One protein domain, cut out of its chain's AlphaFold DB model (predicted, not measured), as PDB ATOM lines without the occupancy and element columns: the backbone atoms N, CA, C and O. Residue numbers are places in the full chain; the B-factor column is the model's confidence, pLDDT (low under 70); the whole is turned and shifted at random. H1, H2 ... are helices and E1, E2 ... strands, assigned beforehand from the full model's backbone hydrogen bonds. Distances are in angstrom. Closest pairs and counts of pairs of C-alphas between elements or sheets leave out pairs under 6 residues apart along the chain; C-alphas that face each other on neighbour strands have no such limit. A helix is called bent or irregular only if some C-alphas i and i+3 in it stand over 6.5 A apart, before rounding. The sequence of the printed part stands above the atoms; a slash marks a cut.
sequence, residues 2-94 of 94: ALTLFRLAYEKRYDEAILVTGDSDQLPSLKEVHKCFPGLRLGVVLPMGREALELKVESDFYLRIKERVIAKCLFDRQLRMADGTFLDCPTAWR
ATOM      1  N   ALA A   2     -37.468  42.574  36.926       80.94
ATOM      2  CA  ALA A   2     -36.796  41.582  36.072       80.94
ATOM      3  C   ALA A   2     -36.393  42.066  34.661       80.94
ATOM      4  O   ALA A   2     -35.212  42.109  34.326       80.94
ATOM      5  N   LEU A   3     -37.370  42.497  33.851       88.56
ATOM      6  CA  LEU A   3     -37.124  42.921  32.468       88.56
ATOM      7  C   LEU A   3     -36.231  44.165  32.379       88.56
ATOM      8  O   LEU A   3     -35.389  44.259  31.491       88.56
ATOM      9  N   THR A   4     -36.402  45.120  33.294       92.06
ATOM     10  CA  THR A   4     -35.602  46.348  33.320       92.06
ATOM     11  C   THR A   4     -34.153  46.049  33.675       92.06
ATOM     12  O   THR A   4     -33.265  46.548  32.994       92.06
ATOM     13  N   LEU A   5     -33.914  45.205  34.687       91.62
ATOM     14  CA  LEU A   5     -32.569  44.773  35.073       91.62
ATOM     15  C   LEU A   5     -31.849  44.146  33.874       91.62
ATOM     16  O   LEU A   5     -30.787  44.612  33.471       91.62
ATOM     17  N   PHE A   6     -32.483  43.160  33.236       93.56
ATOM     18  CA  PHE A   6     -31.903  42.462  32.091       93.56
ATOM     19  C   PHE A   6     -31.693  43.381  30.880       93.56
ATOM     20  O   PHE A   6     -30.643  43.347  30.243       93.56
ATOM     21  N   ARG A   7     -32.668  44.240  30.559       95.44
ATOM     22  CA  ARG A   7     -32.548  45.198  29.451       95.44
ATOM     23  C   ARG A   7     -31.370  46.147  29.660       95.44
ATOM     24  O   ARG A   7     -30.609  46.383  28.727       95.44
ATOM     25  N   LEU A   8     -31.216  46.688  30.866       95.31
ATOM     26  CA  LEU A   8     -30.120  47.600  31.181       95.31
ATOM     27  C   LEU A   8     -28.758  46.882  31.170       95.31
ATOM     28  O   LEU A   8     -27.772  47.492  30.758       95.31
ATOM     29  N   ALA A   9     -28.714  45.594  31.536       95.00
ATOM     30  CA  ALA A   9     -27.527  44.745  31.409       95.00
ATOM     31  C   ALA A   9     -27.117  44.592  29.940       95.00
ATOM     32  O   ALA A   9     -25.967  44.818  29.569       95.00
ATOM     33  N   TYR A  10     -28.097  44.275  29.090       95.62
ATOM     34  CA  TYR A  10     -27.907  44.105  27.654       95.62
ATOM     35  C   TYR A  10     -27.440  45.397  26.973       95.62
ATOM     36  O   TYR A  10     -26.512  45.380  26.166       95.62
ATOM     37  N   GLU A  11     -28.040  46.533  27.338       97.00
ATOM     38  CA  GLU A  11     -27.637  47.860  26.862       97.00
ATOM     39  C   GLU A  11     -26.316  48.359  27.486       97.00
ATOM     40  O   GLU A  11     -25.874  49.460  27.155       97.00
ATOM     41  N   LYS A  12     -25.684  47.583  28.383       94.69
ATOM     42  CA  LYS A  12     -24.453  47.944  29.112       94.69
ATOM     43  C   LYS A  12     -24.568  49.296  29.827       94.69
ATOM     44  O   LYS A  12     -23.682  50.144  29.751       94.69
ATOM     45  N   ARG A  13     -25.706  49.524  30.487       97.06
ATOM     46  CA  ARG A  13     -26.031  50.788  31.176       97.06
ATOM     47  C   ARG A  13     -25.541  50.846  32.620       97.06
ATOM     48  O   ARG A  13     -25.707  51.880  33.260       97.06
ATOM     49  N   TYR A  14     -24.992  49.752  33.132       95.31
ATOM     50  CA  TYR A  14     -24.431  49.655  34.470       95.31
ATOM     51  C   TYR A  14     -23.366  48.560  34.516       95.31
ATOM     52  O   TYR A  14     -23.421  47.618  33.727       95.31
ATOM     53  N   ASP A  15     -22.460  48.673  35.482       95.06
ATOM     54  CA  ASP A  15     -21.471  47.643  35.828       95.06
ATOM     55  C   ASP A  15     -21.820  46.947  37.157       95.06
ATOM     56  O   ASP A  15     -21.417  45.812  37.416       95.06
ATOM     57  N   GLU A  16     -22.625  47.618  37.989       95.81
ATOM     58  CA  GLU A  16     -23.150  47.105  39.252       95.81
ATOM     59  C   GLU A  16     -24.643  47.441  39.396       95.81
ATOM     60  O   GLU A  16     -25.067  48.563  39.106       95.81
ATOM     61  N   ALA A  17     -25.445  46.479  39.855       94.69
ATOM     62  CA  ALA A  17     -26.850  46.687  40.190       94.69
ATOM     63  C   ALA A  17     -27.123  46.303  41.644       94.69
ATOM     64  O   ALA A  17     -26.757  45.218  42.087       94.69
ATOM     65  N   ILE A  18     -27.820  47.178  42.372       94.25
ATOM     66  CA  ILE A  18     -28.211  46.954  43.765       94.25
ATOM     67  C   ILE A  18     -29.733  46.860  43.845       94.25
ATOM     68  O   ILE A  18     -30.439  47.842  43.609       94.25
ATOM     69  N   LEU A  19     -30.249  45.686  44.201       92.31
ATOM     70  CA  LEU A  19     -31.678  45.450  44.368       92.31
ATOM     71  C   LEU A  19     -32.058  45.568  45.842       92.31
ATOM     72  O   LEU A  19     -31.671  44.741  46.662       92.31
ATOM     73  N   VAL A  20     -32.867  46.568  46.186       91.25
ATOM     74  CA  VAL A  20     -33.456  46.681  47.527       91.25
ATOM     75  C   VAL A  20     -34.732  45.850  47.573       91.25
ATOM     76  O   VAL A  20     -35.796  46.305  47.160       91.25
ATOM     77  N   THR A  21     -34.623  44.602  48.021       89.00
ATOM     78  CA  THR A  21     -35.746  43.663  48.029       89.00
ATOM     79  C   THR A  21     -35.548  42.551  49.052       89.00
ATOM     80  O   THR A  21     -34.427  42.177  49.374       89.00
ATOM     81  N   GLY A  22     -36.656  42.020  49.567       86.50
ATOM     82  CA  GLY A  22     -36.708  40.754  50.306       86.50
ATOM     83  C   GLY A  22     -37.642  39.742  49.640       86.50
ATOM     84  O   GLY A  22     -38.159  38.866  50.326       86.50
ATOM     85  N   ASP A  23     -37.915  39.923  48.347       88.56
ATOM     86  CA  ASP A  23     -38.845  39.134  47.541       88.56
ATOM     87  C   ASP A  23     -38.100  38.040  46.761       88.56
ATOM     88  O   ASP A  23     -37.281  38.333  45.883       88.56
ATOM     89  N   SER A  24     -38.384  36.780  47.096       85.25
ATOM     90  CA  SER A  24     -37.782  35.594  46.477       85.25
ATOM     91  C   SER A  24     -38.111  35.457  44.993       85.25
ATOM     92  O   SER A  24     -37.328  34.854  44.260       85.25
ATOM     93  N   ASP A  25     -39.194  36.073  44.512       89.12
ATOM     94  CA  ASP A  25     -39.598  35.994  43.104       89.12
ATOM     95  C   ASP A  25     -38.589  36.684  42.166       89.12
ATOM     96  O   ASP A  25     -38.613  36.487  40.950       89.12
ATOM     97  N   GLN A  26     -37.648  37.465  42.711       87.94
ATOM     98  CA  GLN A  26     -36.552  38.066  41.944       87.94
ATOM     99  C   GLN A  26     -35.385  37.101  41.678       87.94
ATOM    100  O   GLN A  26     -34.540  37.399  40.828       87.94
ATOM    101  N   LEU A  27     -35.328  35.942  42.342       90.88
ATOM    102  CA  LEU A  27     -34.224  34.986  42.212       90.88
ATOM    103  C   LEU A  27     -33.980  34.519  40.762       90.88
ATOM    104  O   LEU A  27     -32.825  34.544  40.333       90.88
ATOM    105  N   PRO A  28     -35.003  34.162  39.954       91.81
ATOM    106  CA  PRO A  28     -34.781  33.773  38.559       91.81
ATOM    107  C   PRO A  28     -34.166  34.900  37.719       91.81
ATOM    108  O   PRO A  28     -33.389  34.645  36.804       91.81
ATOM    109  N   SER A  29     -34.484  36.155  38.050       90.94
ATOM    110  CA  SER A  29     -33.960  37.318  37.326       90.94
ATOM    111  C   SER A  29     -32.484  37.549  37.632       90.94
ATOM    112  O   SER A  29     -31.713  37.832  36.720       90.94
ATOM    113  N   LEU A  30     -32.086  37.400  38.900       91.50
ATOM    114  CA  LEU A  30     -30.682  37.455  39.318       91.50
ATOM    115  C   LEU A  30     -29.869  36.354  38.629       91.50
ATOM    116  O   LEU A  30     -28.859  36.661  38.003       91.50
ATOM    117  N   LYS A  31     -30.376  35.113  38.649       93.31
ATOM    118  CA  LYS A  31     -29.751  33.956  37.989       93.31
ATOM    119  C   LYS A  31     -29.484  34.196  36.511       93.31
ATOM    120  O   LYS A  31     -28.365  34.000  36.043       93.31
ATOM    121  N   GLU A  32     -30.499  34.630  35.765       94.31
ATOM    122  CA  GLU A  32     -30.332  34.831  34.323       94.31
ATOM    123  C   GLU A  32     -29.418  36.011  33.996       94.31
ATOM    124  O   GLU A  32     -28.623  35.923  33.063       94.31
ATOM    125  N   VAL A  33     -29.449  37.096  34.776       93.94
ATOM    126  CA  VAL A  33     -28.517  38.214  34.565       93.94
ATOM    127  C   VAL A  33     -27.082  37.791  34.870       93.94
ATOM    128  O   VAL A  33     -26.200  38.062  34.062       93.94
ATOM    129  N   HIS A  34     -26.846  37.083  35.974       91.88
ATOM    130  CA  HIS A  34     -25.515  36.598  36.337       91.88
ATOM    131  C   HIS A  34     -24.966  35.623  35.281       91.88
ATOM    132  O   HIS A  34     -23.821  35.730  34.847       91.88
ATOM    133  N   LYS A  35     -25.819  34.724  34.777       94.19
ATOM    134  CA  LYS A  35     -25.476  33.768  33.718       94.19
ATOM    135  C   LYS A  35     -25.179  34.439  32.373       94.19
ATOM    136  O   LYS A  35     -24.218  34.062  31.706       94.19
ATOM    137  N   CYS A  36     -26.005  35.394  31.940       95.38
ATOM    138  CA  CYS A  36     -25.835  36.070  30.650       95.38
ATOM    139  C   CYS A  36     -24.732  37.136  30.671       95.38
ATOM    140  O   CYS A  36     -24.139  37.422  29.630       95.38
ATOM    141  N   PHE A  37     -24.459  37.724  31.835       95.06
ATOM    142  CA  PHE A  37     -23.558  38.859  31.998       95.06
ATOM    143  C   PHE A  37     -22.629  38.659  33.211       95.06
ATOM    144  O   PHE A  37     -22.690  39.436  34.164       95.06
ATOM    145  N   PRO A  38     -21.720  37.666  33.180       92.19
ATOM    146  CA  PRO A  38     -20.906  37.266  34.338       92.19
ATOM    147  C   PRO A  38     -19.907  38.329  34.826       92.19
ATOM    148  O   PRO A  38     -19.287  38.160  35.868       92.19
ATOM    149  N   GLY A  39     -19.708  39.414  34.069       93.56
ATOM    150  CA  GLY A  39     -18.890  40.553  34.493       93.56
ATOM    151  C   GLY A  39     -19.643  41.603  35.315       93.56
ATOM    152  O   GLY A  39     -19.003  42.511  35.841       93.56
ATOM    153  N   LEU A  40     -20.976  41.519  35.404       95.38
ATOM    154  CA  LEU A  40     -21.791  42.462  36.169       95.38
ATOM    155  C   LEU A  40     -21.842  42.060  37.637       95.38
ATOM    156  O   LEU A  40     -22.109  40.905  37.954       95.38
ATOM    157  N   ARG A  41     -21.666  43.039  38.528       96.38
ATOM    158  CA  ARG A  41     -21.816  42.831  39.974       96.38
ATOM    159  C   ARG A  41     -23.266  43.059  40.394       96.38
ATOM    160  O   ARG A  41     -23.854  44.100  40.111       96.38
ATOM    161  N   LEU A  42     -23.857  42.095  41.083       95.19
ATOM    162  CA  LEU A  42     -25.234  42.116  41.557       95.19
ATOM    163  C   LEU A  42     -25.249  42.083  43.084       95.19
ATOM    164  O   LEU A  42     -24.810  41.121  43.708       95.19
ATOM    165  N   GLY A  43     -25.784  43.137  43.690       94.75
ATOM    166  CA  GLY A  43     -25.962  43.257  45.129       94.75
ATOM    167  C   GLY A  43     -27.429  43.204  45.536       94.75
ATOM    168  O   GLY A  43     -28.293  43.740  44.841       94.75
ATOM    169  N   VAL A  44     -27.724  42.625  46.702       94.50
ATOM    170  CA  VAL A  44     -29.075  42.655  47.287       94.50
ATOM    171  C   VAL A  44     -29.072  43.363  48.640       94.50
ATOM    172  O   VAL A  44     -28.283  43.062  49.531       94.50
ATOM    173  N   VAL A  45     -29.991  44.304  48.834       93.75
ATOM    174  CA  VAL A  45     -30.221  44.977  50.114       93.75
ATOM    175  C   VAL A  45     -31.512  44.447  50.719       93.75
ATOM    176  O   VAL A  45     -32.606  44.737  50.236       93.75
ATOM    177  N   LEU A  46     -31.381  43.693  51.804       91.50
ATOM    178  CA  LEU A  46     -32.498  43.056  52.487       91.50
ATOM    179  C   LEU A  46     -33.153  44.024  53.484       91.50
ATOM    180  O   LEU A  46     -32.461  44.549  54.372       91.50
ATOM    181  N   PRO A  47     -34.478  44.232  53.396       85.62
ATOM    182  CA  PRO A  47     -35.234  44.942  54.417       85.62
ATOM    183  C   PRO A  47     -35.131  44.262  55.787       85.62
ATOM    184  O   PRO A  47     -34.884  43.058  55.903       85.62
ATOM    185  N   MET A  48     -35.355  45.032  56.851       84.06
ATOM    186  CA  MET A  48     -35.454  44.475  58.199       84.06
ATOM    187  C   MET A  48     -36.552  43.402  58.276       84.06
ATOM    188  O   MET A  48     -37.584  43.508  57.619       84.06
ATOM    189  N   GLY A  49     -36.333  42.374  59.103       79.94
ATOM    190  CA  GLY A  49     -37.356  41.368  59.412       79.94
ATOM    191  C   GLY A  49     -37.644  40.384  58.276       79.94
ATOM    192  O   GLY A  49     -38.453  39.480  58.449       79.94
ATOM    193  N   ARG A  50     -36.966  40.520  57.131       81.50
ATOM    194  CA  ARG A  50     -37.019  39.564  56.025       81.50
ATOM    195  C   ARG A  50     -35.736  38.742  55.993       81.50
ATOM    196  O   ARG A  50     -34.634  39.291  56.051       81.50
ATOM    197  N   GLU A  51     -35.887  37.429  55.892       76.94
ATOM    198  CA  GLU A  51     -34.803  36.508  55.560       76.94
ATOM    199  C   GLU A  51     -35.027  36.017  54.133       76.94
ATOM    200  O   GLU A  51     -36.060  35.430  53.833       76.94
ATOM    201  N   ALA A  52     -34.063  36.273  53.251       82.94
ATOM    202  CA  ALA A  52     -34.069  35.763  51.884       82.94
ATOM    203  C   ALA A  52     -32.703  35.140  51.600       82.94
ATOM    204  O   ALA A  52     -31.816  35.768  51.023       82.94
ATOM    205  N   LEU A  53     -32.504  33.927  52.121       85.88
ATOM    206  CA  LEU A  53     -31.222  33.223  52.063       85.88
ATOM    207  C   LEU A  53     -30.766  32.997  50.618       85.88
ATOM    208  O   LEU A  53     -29.613  33.252  50.299       85.88
ATOM    209  N   GLU A  54     -31.685  32.594  49.744       89.25
ATOM    210  CA  GLU A  54     -31.392  32.303  48.339       89.25
ATOM    211  C   GLU A  54     -30.899  33.543  47.585       89.25
ATOM    212  O   GLU A  54     -29.932  33.462  46.835       89.25
ATOM    213  N   LEU A  55     -31.484  34.715  47.860       88.94
ATOM    214  CA  LEU A  55     -31.022  35.980  47.280       88.94
ATOM    215  C   LEU A  55     -29.602  36.337  47.734       88.94
ATOM    216  O   LEU A  55     -28.843  36.901  46.952       88.94
ATOM    217  N   LYS A  56     -29.226  36.017  48.982       89.75
ATOM    218  CA  LYS A  56     -27.856  36.242  49.482       89.75
ATOM    219  C   LYS A  56     -26.845  35.337  48.782       89.75
ATOM    220  O   LYS A  56     -25.717  35.757  48.586       89.75
ATOM    221  N   VAL A  57     -27.240  34.103  48.473       90.38
ATOM    222  CA  VAL A  57     -26.366  33.112  47.828       90.38
ATOM    223  C   VAL A  57     -26.140  33.452  46.357       90.38
ATOM    224  O   VAL A  57     -25.036  33.276  45.862       90.38
ATOM    225  N   GLU A  58     -27.171  33.948  45.672       90.06
ATOM    226  CA  GLU A  58     -27.110  34.264  44.238       90.06
ATOM    227  C   GLU A  58     -26.510  35.649  43.931       90.06
ATOM    228  O   GLU A  58     -26.210  35.953  42.783       90.06
ATOM    229  N   SER A  59     -26.365  36.517  44.936       92.56
ATOM    230  CA  SER A  59     -25.773  37.848  44.761       92.56
ATOM    231  C   SER A  59     -24.289  37.853  45.108       92.56
ATOM    232  O   SER A  59     -23.845  37.156  46.017       92.56
ATOM    233  N   ASP A  60     -23.523  38.704  44.428       95.62
ATOM    234  CA  ASP A  60     -22.097  38.906  44.704       95.62
ATOM    235  C   ASP A  60     -21.866  39.504  46.097       95.62
ATOM    236  O   ASP A  60     -20.825  39.304  46.724       95.62
ATOM    237  N   PHE A  61     -22.833  40.283  46.585       95.12
ATOM    238  CA  PHE A  61     -22.832  40.816  47.938       95.12
ATOM    239  C   PHE A  61     -24.247  41.109  48.425       95.12
ATOM    240  O   PHE A  61     -25.168  41.365  47.649       95.12
ATOM    241  N   TYR A  62     -24.407  41.173  49.746       94.12
ATOM    242  CA  TYR A  62     -25.654  41.622  50.343       94.12
ATOM    243  C   TYR A  62     -25.429  42.617  51.477       94.12
ATOM    244  O   TYR A  62     -24.446  42.562  52.217       94.12
ATOM    245  N   LEU A  63     -26.391  43.520  51.642       92.88
ATOM    246  CA  LEU A  63     -26.478  44.438  52.771       92.88
ATOM    247  C   LEU A  63     -27.808  44.231  53.489       92.88
ATOM    248  O   LEU A  63     -28.788  43.769  52.910       92.88
ATOM    249  N   ARG A  64     -27.861  44.600  54.767       91.19
ATOM    250  CA  ARG A  64     -29.103  44.584  55.545       91.19
ATOM    251  C   ARG A  64     -29.438  45.989  56.005       91.19
ATOM    252  O   ARG A  64     -28.598  46.651  56.620       91.19
ATOM    253  N   ILE A  65     -30.670  46.421  55.754       89.94
ATOM    254  CA  ILE A  65     -31.176  47.673  56.313       89.94
ATOM    255  C   ILE A  65     -31.333  47.478  57.821       89.94
ATOM    256  O   ILE A  65     -32.078  46.615  58.283       89.94
ATOM    257  N   LYS A  66     -30.581  48.266  58.594       87.94
ATOM    258  CA  LYS A  66     -30.606  48.231  60.063       87.94
ATOM    259  C   LYS A  66     -31.681  49.172  60.599       87.94
ATOM    260  O   LYS A  66     -31.900  50.238  60.029       87.94
ATOM    261  N   GLU A  67     -32.240  48.842  61.760       86.00
ATOM    262  CA  GLU A  67     -33.243  49.657  62.468       86.00
ATOM    263  C   GLU A  67     -32.840  51.111  62.619       86.00
ATOM    264  O   GLU A  67     -33.559  52.019  62.224       86.00
ATOM    265  N   ARG A  68     -31.610  51.317  63.087       87.75
ATOM    266  CA  ARG A  68     -31.022  52.641  63.281       87.75
ATOM    267  C   ARG A  68     -30.990  53.502  62.016       87.75
ATOM    268  O   ARG A  68     -30.871  54.714  62.131       87.75
ATOM    269  N   VAL A  69     -30.979  52.890  60.828       87.06
ATOM    270  CA  VAL A  69     -30.997  53.618  59.550       87.06
ATOM    271  C   VAL A  69     -32.426  54.030  59.239       87.06
ATOM    272  O   VAL A  69     -32.656  55.198  58.961       87.06
ATOM    273  N   ILE A  70     -33.384  53.108  59.381       84.56
ATOM    274  CA  ILE A  70     -34.811  53.397  59.193       84.56
ATOM    275  C   ILE A  70     -35.240  54.519  60.135       84.56
ATOM    276  O   ILE A  70     -35.765  55.520  59.670       84.56
ATOM    277  N   ALA A  71     -34.922  54.408  61.426       86.31
ATOM    278  CA  ALA A  71     -35.284  55.397  62.439       86.31
ATOM    279  C   ALA A  71     -34.778  56.818  62.128       86.31
ATOM    280  O   ALA A  71     -35.406  57.787  62.535       86.31
ATOM    281  N   LYS A  72     -33.664  56.953  61.395       89.25
ATOM    282  CA  LYS A  72     -33.112  58.249  60.964       89.25
ATOM    283  C   LYS A  72     -33.743  58.798  59.685       89.25
ATOM    284  O   LYS A  72     -33.548  59.969  59.384       89.25
ATOM    285  N   CYS A  73     -34.434  57.956  58.923       88.50
ATOM    286  CA  CYS A  73     -35.078  58.312  57.660       88.50
ATOM    287  C   CYS A  73     -36.598  58.482  57.799       88.50
ATOM    288  O   CYS A  73     -37.270  58.729  56.799       88.50
ATOM    289  N   LEU A  74     -37.151  58.305  59.002       89.12
ATOM    290  CA  LEU A  74     -38.559  58.564  59.272       89.12
ATOM    291  C   LEU A  74     -38.799  60.066  59.422       89.12
ATOM    292  O   LEU A  74     -37.970  60.794  59.964       89.12
ATOM    293  N   PHE A  75     -39.963  60.500  58.957       91.06
ATOM    294  CA  PHE A  75     -40.483  61.824  59.254       91.06
ATOM    295  C   PHE A  75     -40.774  61.990  60.748       91.06
ATOM    296  O   PHE A  75     -40.950  61.009  61.479       91.06
ATOM    297  N   ASP A  76     -40.880  63.247  61.180       90.12
ATOM    298  CA  ASP A  76     -41.359  63.570  62.516       90.12
ATOM    299  C   ASP A  76     -42.740  62.955  62.762       90.12
ATOM    300  O   ASP A  76     -43.550  62.768  61.850       90.12
ATOM    301  N   ARG A  77     -43.028  62.647  64.030       90.00
ATOM    302  CA  ARG A  77     -44.296  62.009  64.415       90.00
ATOM    303  C   ARG A  77     -45.522  62.860  64.119       90.00
ATOM    304  O   ARG A  77     -46.611  62.306  64.050       90.00
ATOM    305  N   GLN A  78     -45.337  64.163  63.979       93.69
ATOM    306  CA  GLN A  78     -46.369  65.090  63.575       93.69
ATOM    307  C   GLN A  78     -45.802  65.973  62.471       93.69
ATOM    308  O   GLN A  78     -44.792  66.649  62.659       93.69
ATOM    309  N   LEU A  79     -46.460  65.960  61.319       94.31
ATOM    310  CA  LEU A  79     -46.088  66.767  60.168       94.31
ATOM    311  C   LEU A  79     -47.081  67.908  60.002       94.31
ATOM    312  O   LEU A  79     -48.289  67.682  59.963       94.31
ATOM    313  N   ARG A  80     -46.575  69.136  59.876       95.88
ATOM    314  CA  ARG A  80     -47.397  70.294  59.520       95.88
ATOM    315  C   ARG A  80     -47.534  70.367  58.002       95.88
ATOM    316  O   ARG A  80     -46.539  70.501  57.293       95.88
ATOM    317  N   MET A  81     -48.765  70.299  57.522       94.81
ATOM    318  CA  MET A  81     -49.108  70.392  56.108       94.81
ATOM    319  C   MET A  81     -49.114  71.854  55.643       94.81
ATOM    320  O   MET A  81     -49.187  72.789  56.446       94.81
ATOM    321  N   ALA A  82     -49.053  72.065  54.327       95.12
ATOM    322  CA  ALA A  82     -49.028  73.407  53.737       95.12
ATOM    323  C   ALA A  82     -50.308  74.221  54.014       95.12
ATOM    324  O   ALA A  82     -50.251  75.444  54.091       95.12
ATOM    325  N   ASP A  83     -51.446  73.549  54.202       94.38
ATOM    326  CA  ASP A  83     -52.740  74.153  54.544       94.38
ATOM    327  C   ASP A  83     -52.896  74.470  56.046       94.38
ATOM    328  O   ASP A  83     -53.932  74.975  56.476       94.38
ATOM    329  N   GLY A  84     -51.865  74.198  56.854       93.19
ATOM    330  CA  GLY A  84     -51.862  74.424  58.297       93.19
ATOM    331  C   GLY A  84     -52.435  73.276  59.129       93.19
ATOM    332  O   GLY A  84     -52.405  73.377  60.355       93.19
ATOM    333  N   THR A  85     -52.908  72.192  58.506       96.31
ATOM    334  CA  THR A  85     -53.330  70.979  59.218       96.31
ATOM    335  C   THR A  85     -52.131  70.158  59.709       96.31
ATOM    336  O   THR A  85     -50.992  70.367  59.279       96.31
ATOM    337  N   PHE A  86     -52.374  69.229  60.639       95.50
ATOM    338  CA  PHE A  86     -51.356  68.323  61.174       95.50
ATOM    339  C   PHE A  86     -51.675  66.874  60.807       95.50
ATOM    340  O   PHE A  86     -52.820  66.438  60.920       95.50
ATOM    341  N   LEU A  87     -50.650  66.131  60.391       93.44
ATOM    342  CA  LEU A  87     -50.702  64.691  60.175       93.44
ATOM    343  C   LEU A  87     -49.920  63.993  61.287       93.44
ATOM    344  O   LEU A  87     -48.696  64.116  61.353       93.44
ATOM    345  N   ASP A  88     -50.625  63.250  62.135       94.25
ATOM    346  CA  ASP A  88     -50.027  62.467  63.213       94.25
ATOM    347  C   ASP A  88     -49.732  61.028  62.774       94.25
ATOM    348  O   ASP A  88     -50.533  60.367  62.108       94.25
ATOM    349  N   CYS A  89     -48.577  60.520  63.192       91.38
ATOM    350  CA  CYS A  89     -48.191  59.132  62.989       91.38
ATOM    351  C   CYS A  89     -49.129  58.195  63.778       91.38
ATOM    352  O   CYS A  89     -49.309  58.391  64.989       91.38
ATOM    353  N   PRO A  90     -49.699  57.150  63.144       92.25
ATOM    354  CA  PRO A  90     -50.565  56.191  63.818       92.25
ATOM    355  C   PRO A  90     -49.908  55.562  65.051       92.25
ATOM    356  O   PRO A  90     -48.771  55.095  65.015       92.25
ATOM    357  N   THR A  91     -50.652  55.465  66.153       87.75
ATOM    358  CA  THR A  91     -50.151  54.884  67.412       87.75
ATOM    359  C   THR A  91     -49.777  53.408  67.302       87.75
ATOM    360  O   THR A  91     -48.928  52.950  68.061       87.75
ATOM    361  N   ALA A  92     -50.371  52.686  66.350       87.94
ATOM    362  CA  ALA A  92     -50.068  51.288  66.056       87.94
ATOM    363  C   ALA A  92     -48.709  51.078  65.362       87.94
ATOM    364  O   ALA A  92     -48.265  49.942  65.251       87.94
ATOM    365  N   TRP A  93     -48.060  52.140  64.874       79.31
ATOM    366  CA  TRP A  93     -46.734  52.078  64.240       79.31
ATOM    367  C   TRP A  93     -45.597  52.348  65.240       79.31
ATOM    368  O   TRP A  93     -44.472  52.638  64.833       79.31
ATOM    369  N   ARG A  94     -45.914  52.321  66.543       60.22
ATOM    370  CA  ARG A  94     -44.941  52.439  67.634       60.22
ATOM    371  C   ARG A  94     -44.126  51.174  67.821       60.22
ATOM    372  O   ARG A  94     -44.710  50.076  67.707       60.22
TER     373      ARG A  94
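This is residues 2 to 94 of the 94 residues of the protein "NYN domain-containing protein" of Ignavibacteria bacterium (UniProt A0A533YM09). Look for a small body at one end of a long model: a three-stranded parallel sheet, E1 E2 E3, with H1, H2 and H3 side by side along it. From E3 a thin arm, with H4 on it, leads away to a small hairpin, E4 and E5, at the far end. The printed part has 93 residues with four named helices and five named strands, in the order H1 E1 H2 E2 H3 E3 H4 E4 E5, and its class is mixed, helices and strands. It is only just loose, close to extended, with a radius of gyration of the C-alphas of 18.1 A and spans of 53 by 29 by 20 A.

Begin at the inner strand E2, residues 41 to 46. Its parallel neighbour E1, residues 16 to 20, is an edge strand; N 19 and O 43 are 2.8 A apart, within hydrogen-bond range. The other edge strand is E3, residues 61 to 64, also parallel to E2, with N 46 and O 63 at 2.8 A. H3, residues 53 to 58, is on the sheet at a height of 8.9 A, only just over E2 and E3, with 3 of its C-alphas falling on each; it runs along the strands, at 4 degrees to E2 on the local plane. H2, residues 24 to 36, only grazes the sheet and touches H3 at a shallow tilt of 12 degrees, the same way; their closest C-alphas, of Leu 27 and Leu 55, are 6.1 A apart. H1, residues 2 to 10, also only grazes the sheet and touches H2 at a shallow tilt of 17 degrees, the same way, closest at the C-alphas of Ala 2 and Ser 29, 5.3 A. E1, H2, E2 and E2, H3, E3 are strand-helix-strand units, two parallel neighbour strands with a helix between, each with a right-handed crossover. H4, residues 67 to 73, is not on the sheet and touches no helix. E4, residues 78 to 80, and E5, residues 86 to 88, form an antiparallel hairpin apart from the sheet, with N 79 and O 87 at 2.9 A. Every O i to N i+4 pair is within range in H1 and H3, 7 of 9 in H2 and 2 of 3 in H4.

Find C-alpha 41 at (-21.816, 42.831, 39.974); from there E2 runs 16.5 A to C-alpha 46. E1 spans 13.2 A and E3 10.6 A. H2 begins at C-alpha 24, (-37.782, 35.594, 46.477), and spans 19.8 A; it is only just irregular, with C-alphas 25 and 28 7.0 A apart. H1 spans 12.5 A, H3 8.9 A and H4 10.1 A. E4 spans 6.7 A, and E5 spans 6.3 A, ending at C-alpha 88, (-50.027, 62.467, 63.213).

The two C-alphas farthest apart, of Lys 35 and Gly 84, are 54.3 A from each other. The printed part has no cut and no long link; E2 to H3 is short and the others are tight. Mean pLDDT of the printed part is 90.8, and residue 94, the chain's last, is the one under 70.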